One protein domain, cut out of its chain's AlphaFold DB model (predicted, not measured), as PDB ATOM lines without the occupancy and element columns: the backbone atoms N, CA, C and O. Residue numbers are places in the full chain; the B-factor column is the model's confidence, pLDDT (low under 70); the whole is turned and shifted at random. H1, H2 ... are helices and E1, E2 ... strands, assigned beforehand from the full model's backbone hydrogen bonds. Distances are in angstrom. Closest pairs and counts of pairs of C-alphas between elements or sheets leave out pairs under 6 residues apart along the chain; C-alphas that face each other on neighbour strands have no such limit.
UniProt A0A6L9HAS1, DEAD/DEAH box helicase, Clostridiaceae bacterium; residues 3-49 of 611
ATOM      1  N   ARG A   3      29.677  36.480 -12.558       83.56
ATOM      2  CA  ARG A   3      28.424  37.187 -12.240       83.56
ATOM      3  C   ARG A   3      27.251  36.759 -13.127       83.56
ATOM      4  O   ARG A   3      26.186  36.481 -12.589       83.56
ATOM      5  N   LEU A   4      27.463  36.637 -14.440       85.12
ATOM      6  CA  LEU A   4      26.427  36.199 -15.384       85.12
ATOM      7  C   LEU A   4      25.976  34.759 -15.096       85.12
ATOM      8  O   LEU A   4      24.785  34.476 -15.030       85.12
ATOM      9  N   LEU A   5      26.932  33.858 -14.848       87.62
ATOM     10  CA  LEU A   5      26.631  32.472 -14.485       87.62
ATOM     11  C   LEU A   5      25.805  32.401 -13.192       87.62
ATOM     12  O   LEU A   5      24.851  31.634 -13.110       87.62
ATOM     13  N   ASN A   6      26.130  33.229 -12.196       88.75
ATOM     14  CA  ASN A   6      25.361  33.295 -10.955       88.75
ATOM     15  C   ASN A   6      23.956  33.863 -11.164       88.75
ATOM     16  O   ASN A   6      23.025  33.331 -10.575       88.75
ATOM     17  N   GLN A   7      23.777  34.864 -12.031       89.38
ATOM     18  CA  GLN A   7      22.445  35.371 -12.374       89.38
ATOM     19  C   GLN A   7      21.567  34.270 -12.979       89.38
ATOM     20  O   GLN A   7      20.441  34.086 -12.526       89.38
ATOM     21  N   ILE A   8      22.100  33.477 -13.914       91.62
ATOM     22  CA  ILE A   8      21.375  32.340 -14.507       91.62
ATOM     23  C   ILE A   8      20.997  31.309 -13.431       91.62
ATOM     24  O   ILE A   8      19.856  30.851 -13.391       91.62
ATOM     25  N   ARG A   9      21.918  30.971 -12.515       92.19
ATOM     26  CA  ARG A   9      21.615  30.060 -11.394       92.19
ATOM     27  C   ARG A   9      20.535  30.632 -10.472       92.19
ATOM     28  O   ARG A   9      19.621  29.906 -10.089       92.19
ATOM     29  N   SER A  10      20.596  31.926 -10.165       91.12
ATOM     30  CA  SER A  10      19.601  32.608  -9.336       91.12
ATOM     31  C   SER A  10      18.198  32.577  -9.944       91.12
ATOM     32  O   SER A  10      17.236  32.489  -9.192       91.12
ATOM     33  N   MET A  11      18.052  32.556 -11.276       91.25
ATOM     34  CA  MET A  11      16.735  32.400 -11.920       91.25
ATOM     35  C   MET A  11      16.068  31.058 -11.588       91.25
ATOM     36  O   MET A  11      14.843  30.966 -11.560       91.25
ATOM     37  N   ALA A  12      16.866  30.016 -11.343       92.19
ATOM     38  CA  ALA A  12      16.395  28.687 -10.964       92.19
ATOM     39  C   ALA A  12      16.350  28.474  -9.440       92.19
ATOM     40  O   ALA A  12      16.150  27.341  -8.999       92.19
ATOM     41  N   ALA A  13      16.534  29.532  -8.644       91.25
ATOM     42  CA  ALA A  13      16.487  29.491  -7.189       91.25
ATOM     43  C   ALA A  13      15.319  30.322  -6.639       91.25
ATOM     44  O   ALA A  13      14.958  31.360  -7.189       91.25
ATOM     45  N   PHE A  14      14.723  29.876  -5.536       88.56
ATOM     46  CA  PHE A  14      13.722  30.645  -4.795       88.56
ATOM     47  C   PHE A  14      13.701  30.250  -3.315       88.56
ATOM     48  O   PHE A  14      14.153  29.166  -2.947       88.56
ATOM     49  N   ASP A  15      13.166  31.125  -2.464       85.69
ATOM     50  CA  ASP A  15      13.044  30.882  -1.024       85.69
ATOM     51  C   ASP A  15      12.170  29.665  -0.722       85.69
ATOM     52  O   ASP A  15      11.088  29.521  -1.288       85.69
ATOM     53  N   ASN A  16      12.618  28.810   0.196       83.81
ATOM     54  CA  ASN A  16      11.896  27.613   0.612       83.81
ATOM     55  C   ASN A  16      10.876  27.945   1.718       83.81
ATOM     56  O   ASN A  16      11.265  28.068   2.885       83.81
ATOM     57  N   PRO A  17       9.562  28.023   1.437       79.75
ATOM     58  CA  PRO A  17       8.574  28.427   2.437       79.75
ATOM     59  C   PRO A  17       8.484  27.439   3.608       79.75
ATOM     60  O   PRO A  17       8.180  27.837   4.734       79.75
ATOM     61  N   ILE A  18       8.801  26.159   3.365       78.94
ATOM     62  CA  ILE A  18       8.816  25.102   4.384       78.94
ATOM     63  C   ILE A  18       9.913  25.374   5.416       78.94
ATOM     64  O   ILE A  18       9.660  25.253   6.612       78.94
ATOM     65  N   PHE A  19      11.093  25.821   4.978       83.25
ATOM     66  CA  PHE A  19      12.186  26.183   5.882       83.25
ATOM     67  C   PHE A  19      11.763  27.282   6.861       83.25
ATOM     68  O   PHE A  19      11.924  27.139   8.076       83.25
ATOM     69  N   TYR A  20      11.171  28.360   6.341       79.75
ATOM     70  CA  TYR A  20      10.712  29.487   7.156       79.75
ATOM     71  C   TYR A  20       9.511  29.120   8.033       79.75
ATOM     72  O   TYR A  20       9.386  29.620   9.150       79.75
ATOM     73  N   LYS A  21       8.633  28.217   7.578       77.69
ATOM     74  CA  LYS A  21       7.555  27.658   8.403       77.69
ATOM     75  C   LYS A  21       8.110  26.841   9.573       77.69
ATOM     76  O   LYS A  21       7.757  27.130  10.708       77.69
ATOM     77  N   ASN A  22       9.007  25.893   9.318       80.31
ATOM     78  CA  ASN A  22       9.628  25.073  10.359       80.31
ATOM     79  C   ASN A  22      10.403  25.924  11.365       80.31
ATOM     80  O   ASN A  22      10.265  25.718  12.563       80.31
ATOM     81  N   LYS A  23      11.140  26.935  10.884       80.31
ATOM     82  CA  LYS A  23      11.863  27.875  11.748       80.31
ATOM     83  C   LYS A  23      10.918  28.632  12.690       80.31
ATOM     84  O   LYS A  23      11.267  28.816  13.848       80.31
ATOM     85  N   ARG A  24       9.733  29.039  12.215       76.62
ATOM     86  CA  ARG A  24       8.697  29.676  13.053       76.62
ATOM     87  C   ARG A  24       8.072  28.708  14.061       76.62
ATOM     88  O   ARG A  24       7.779  29.119  15.170       76.62
ATOM     89  N   LEU A  25       7.887  27.445  13.676       76.56
ATOM     90  CA  LEU A  25       7.265  26.405  14.509       76.56
ATOM     91  C   LEU A  25       8.261  25.657  15.417       76.56
ATOM     92  O   LEU A  25       7.878  24.698  16.075       76.56
ATOM     93  N   GLY A  26       9.545  26.034  15.420       72.62
ATOM     94  CA  GLY A  26      10.586  25.335  16.181       72.62
ATOM     95  C   GLY A  26      10.927  23.926  15.668       72.62
ATOM     96  O   GLY A  26      11.614  23.174  16.356       72.62
ATOM     97  N   TYR A  27      10.482  23.546  14.466       77.81
ATOM     98  CA  TYR A  27      10.789  22.244  13.868       77.81
ATOM     99  C   TYR A  27      12.181  22.208  13.227       77.81
ATOM    100  O   TYR A  27      12.676  23.199  12.685       77.81
ATOM    101  N   SER A  28      12.804  21.024  13.237       69.06
ATOM    102  CA  SER A  28      14.126  20.812  12.638       69.06
ATOM    103  C   SER A  28      14.117  21.029  11.121       69.06
ATOM    104  O   SER A  28      13.257  20.530  10.395       69.06
ATOM    105  N   ASN A  29      15.141  21.732  10.637       82.62
ATOM    106  CA  ASN A  29      15.396  21.978   9.220       82.62
ATOM    107  C   ASN A  29      16.601  21.194   8.682       82.62
ATOM    108  O   ASN A  29      17.126  21.551   7.636       82.62
ATOM    109  N   TYR A  30      17.034  20.121   9.350       73.25
ATOM    110  CA  TYR A  30      18.242  19.370   8.969       73.25
ATOM    111  C   TYR A  30      18.309  19.003   7.470       73.25
ATOM    112  O   TYR A  30      19.362  19.133   6.855       73.25
ATOM    113  N   ASN A  31      17.172  18.630   6.864       71.50
ATOM    114  CA  ASN A  31      17.064  18.285   5.437       71.50
ATOM    115  C   ASN A  31      16.399  19.372   4.568       71.50
ATOM    116  O   ASN A  31      16.129  19.135   3.393       71.50
ATOM    117  N   ASN A  32      16.090  20.544   5.128       75.25
ATOM    118  CA  ASN A  32      15.405  21.626   4.423       75.25
ATOM    119  C   ASN A  32      16.333  22.837   4.337       75.25
ATOM    120  O   ASN A  32      16.631  23.471   5.344       75.25
ATOM    121  N   PHE A  33      16.771  23.182   3.131       82.19
ATOM    122  CA  PHE A  33      17.572  24.385   2.904       82.19
ATOM    123  C   PHE A  33      16.685  25.625   2.799       82.19
ATOM    124  O   PHE A  33      15.515  25.524   2.424       82.19
ATOM    125  N   SER A  34      17.244  26.800   3.103       82.81
ATOM    126  CA  SER A  34      16.538  28.089   3.023       82.81
ATOM    127  C   SER A  34      16.124  28.470   1.603       82.81
ATOM    128  O   SER A  34      15.159  29.209   1.430       82.81
ATOM    129  N   SER A  35      16.809  27.931   0.594       85.06
ATOM    130  CA  SER A  35      16.479  28.099  -0.818       85.06
ATOM    131  C   SER A  35      16.318  26.746  -1.507       85.06
ATOM    132  O   SER A  35      16.987  25.767  -1.172       85.06
ATOM    133  N   VAL A  36      15.409  26.697  -2.475       86.19
ATOM    134  CA  VAL A  36      15.234  25.586  -3.409       86.19
ATOM    135  C   VAL A  36      15.906  25.988  -4.714       86.19
ATOM    136  O   VAL A  36      15.498  26.965  -5.339       86.19
ATOM    137  N   TYR A  37      16.921  25.233  -5.130       90.62
ATOM    138  CA  TYR A  37      17.578  25.384  -6.426       90.62
ATOM    139  C   TYR A  37      17.170  24.234  -7.350       90.62
ATOM    140  O   TYR A  37      17.355  23.065  -7.024       90.62
ATOM    141  N   MET A  38      16.596  24.578  -8.502       91.56
ATOM    142  CA  MET A  38      16.064  23.634  -9.492       91.56
ATOM    143  C   MET A  38      17.006  23.413 -10.686       91.56
ATOM    144  O   MET A  38      16.661  22.665 -11.605       91.56
ATOM    145  N   GLY A  39      18.159  24.088 -10.707       91.00
ATOM    146  CA  GLY A  39      19.183  23.921 -11.737       91.00
ATOM    147  C   GLY A  39      20.224  22.858 -11.378       91.00
ATOM    148  O   GLY A  39      20.224  22.297 -10.284       91.00
ATOM    149  N   LYS A  40      21.131  22.581 -12.314       92.00
ATOM    150  CA  LYS A  40      22.289  21.697 -12.114       92.00
ATOM    151  C   LYS A  40      23.427  22.072 -13.060       92.00
ATOM    152  O   LYS A  40      23.177  22.525 -14.173       92.00
ATOM    153  N   ASP A  41      24.657  21.833 -12.635       90.25
ATOM    154  CA  ASP A  41      25.841  21.943 -13.484       90.25
ATOM    155  C   ASP A  41      26.152  20.559 -14.079       90.25
ATOM    156  O   ASP A  41      26.278  19.580 -13.342       90.25
ATOM    157  N   VAL A  42      26.195  20.449 -15.410       89.69
ATOM    158  CA  VAL A  42      26.391  19.181 -16.136       89.69
ATOM    159  C   VAL A  42      27.287  19.426 -17.339       89.69
ATOM    160  O   VAL A  42      26.963  20.266 -18.169       89.69
ATOM    161  N   ASP A  43      28.397  18.693 -17.435       89.25
ATOM    162  CA  ASP A  43      29.307  18.699 -18.592       89.25
ATOM    163  C   ASP A  43      29.767  20.105 -19.030       89.25
ATOM    164  O   ASP A  43      29.904  20.398 -20.213       89.25
ATOM    165  N   GLY A  44      29.981  21.004 -18.061       87.25
ATOM    166  CA  GLY A  44      30.361  22.400 -18.316       87.25
ATOM    167  C   GLY A  44      29.195  23.345 -18.640       87.25
ATOM    168  O   GLY A  44      29.417  24.546 -18.788       87.25
ATOM    169  N   TYR A  45      27.960  22.843 -18.688       91.38
ATOM    170  CA  TYR A  45      26.738  23.618 -18.900       91.38
ATOM    171  C   TYR A  45      25.975  23.864 -17.597       91.38
ATOM    172  O   TYR A  45      25.959  23.026 -16.693       91.38
ATOM    173  N   ILE A  46      25.260  24.990 -17.538       93.56
ATOM    174  CA  ILE A  46      24.238  25.242 -16.518       93.56
ATOM    175  C   ILE A  46      22.895  24.804 -17.096       93.56
ATOM    176  O   ILE A  46      22.341  25.463 -17.975       93.56
ATOM    177  N   ALA A  47      22.350  23.704 -16.592       93.81
ATOM    178  CA  ALA A  47      20.999  23.288 -16.925       93.81
ATOM    179  C   ALA A  47      20.011  23.956 -15.965       93.81
ATOM    180  O   ALA A  47      20.067  23.749 -14.750       93.81
ATOM    181  N   ILE A  48      19.080  24.724 -16.522       94.75
ATOM    182  CA  ILE A  48      17.978  25.349 -15.787       94.75
ATOM    183  C   ILE A  48      16.625  24.795 -16.255       94.75
ATOM    184  O   ILE A  48      16.519  24.272 -17.368       94.75
ATOM    185  N   PRO A  49      15.570  24.897 -15.431       94.25
ATOM    186  CA  PRO A  49      14.228  24.475 -15.819       94.25
ATOM    187  C   PRO A  49      13.700  25.172 -17.082       94.25
ATOM    188  O   PRO A  49      13.856  26.380 -17.258       94.25
TER     189      PRO A  49
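AT A GLANCE: This is residues 3 to 49 of the 611 residues of the protein "DEAD/DEAH box helicase" of Clostridiaceae bacterium (UniProt A0A6L9HAS1). The domain is a loose, long hairpin of a chain: it runs out along the length through H1, E1 and H2, turns in the ten-residue link after H2, and folds back through E2, E3 and E4. E1 and E2 pair in the middle, H2 and the turn make one end, and the other end holds H1 with the small hairpin E3 and E4. The printed part has 47 residues, with two named helices and four named strands in the order H1, E1, H2, E2, E3, E4; both two-stranded sheets, E1 - E2 and E3 - E4, are antiparallel, and the class is mixed, helices and strands. The whole is loose, with a radius of gyration of the C-alphas of 13.4 A, and a rod spanning 39 by 18 by 17 A.

IN THESE COORDINATES: H1, residues 3 to 11, begins with C-alpha 3 at (28.424, 37.187, -12.240) and is 12.6 A long. E1 is residues 13 to 15, and H2, residues 17 to 24, is 10.7 A long and ends with C-alpha 24 at (8.697, 29.676, 13.053). E2 is residues 35 to 37, E3 residues 40 to 42, and E4 residues 45 to 47, ending with C-alpha 47 at (20.999, 23.288, -16.925).

HOW THE PARTS SIT: The closest C-alphas of H1 and E4 are those of Arg 9 and Ile 46, 7.5 A apart. E1 and E2 are antiparallel at 158 degrees, with N 14 and O 36 within hydrogen-bond range at 3.0 A. H2 and E2 are near each other, with 6 pairs of C-alphas within 10 A. E2 runs on into E3 across a break of 2 residues, at 31 degrees. E3 and E4 form a hairpin at 143 degrees, with N 42 and O 45 2.9 A apart, within hydrogen-bond range. H1 and H2 are apart. In H1 and H2 every O i to N i+4 pair is within hydrogen-bond range.

THE WHOLE: The two C-alphas farthest apart, those of Leu 25 and Asp 43, are 40.5 A apart. The printed part has no cut and no long link. The mean pLDDT of the printed part is 85.2, and residue 28 alone is under 70.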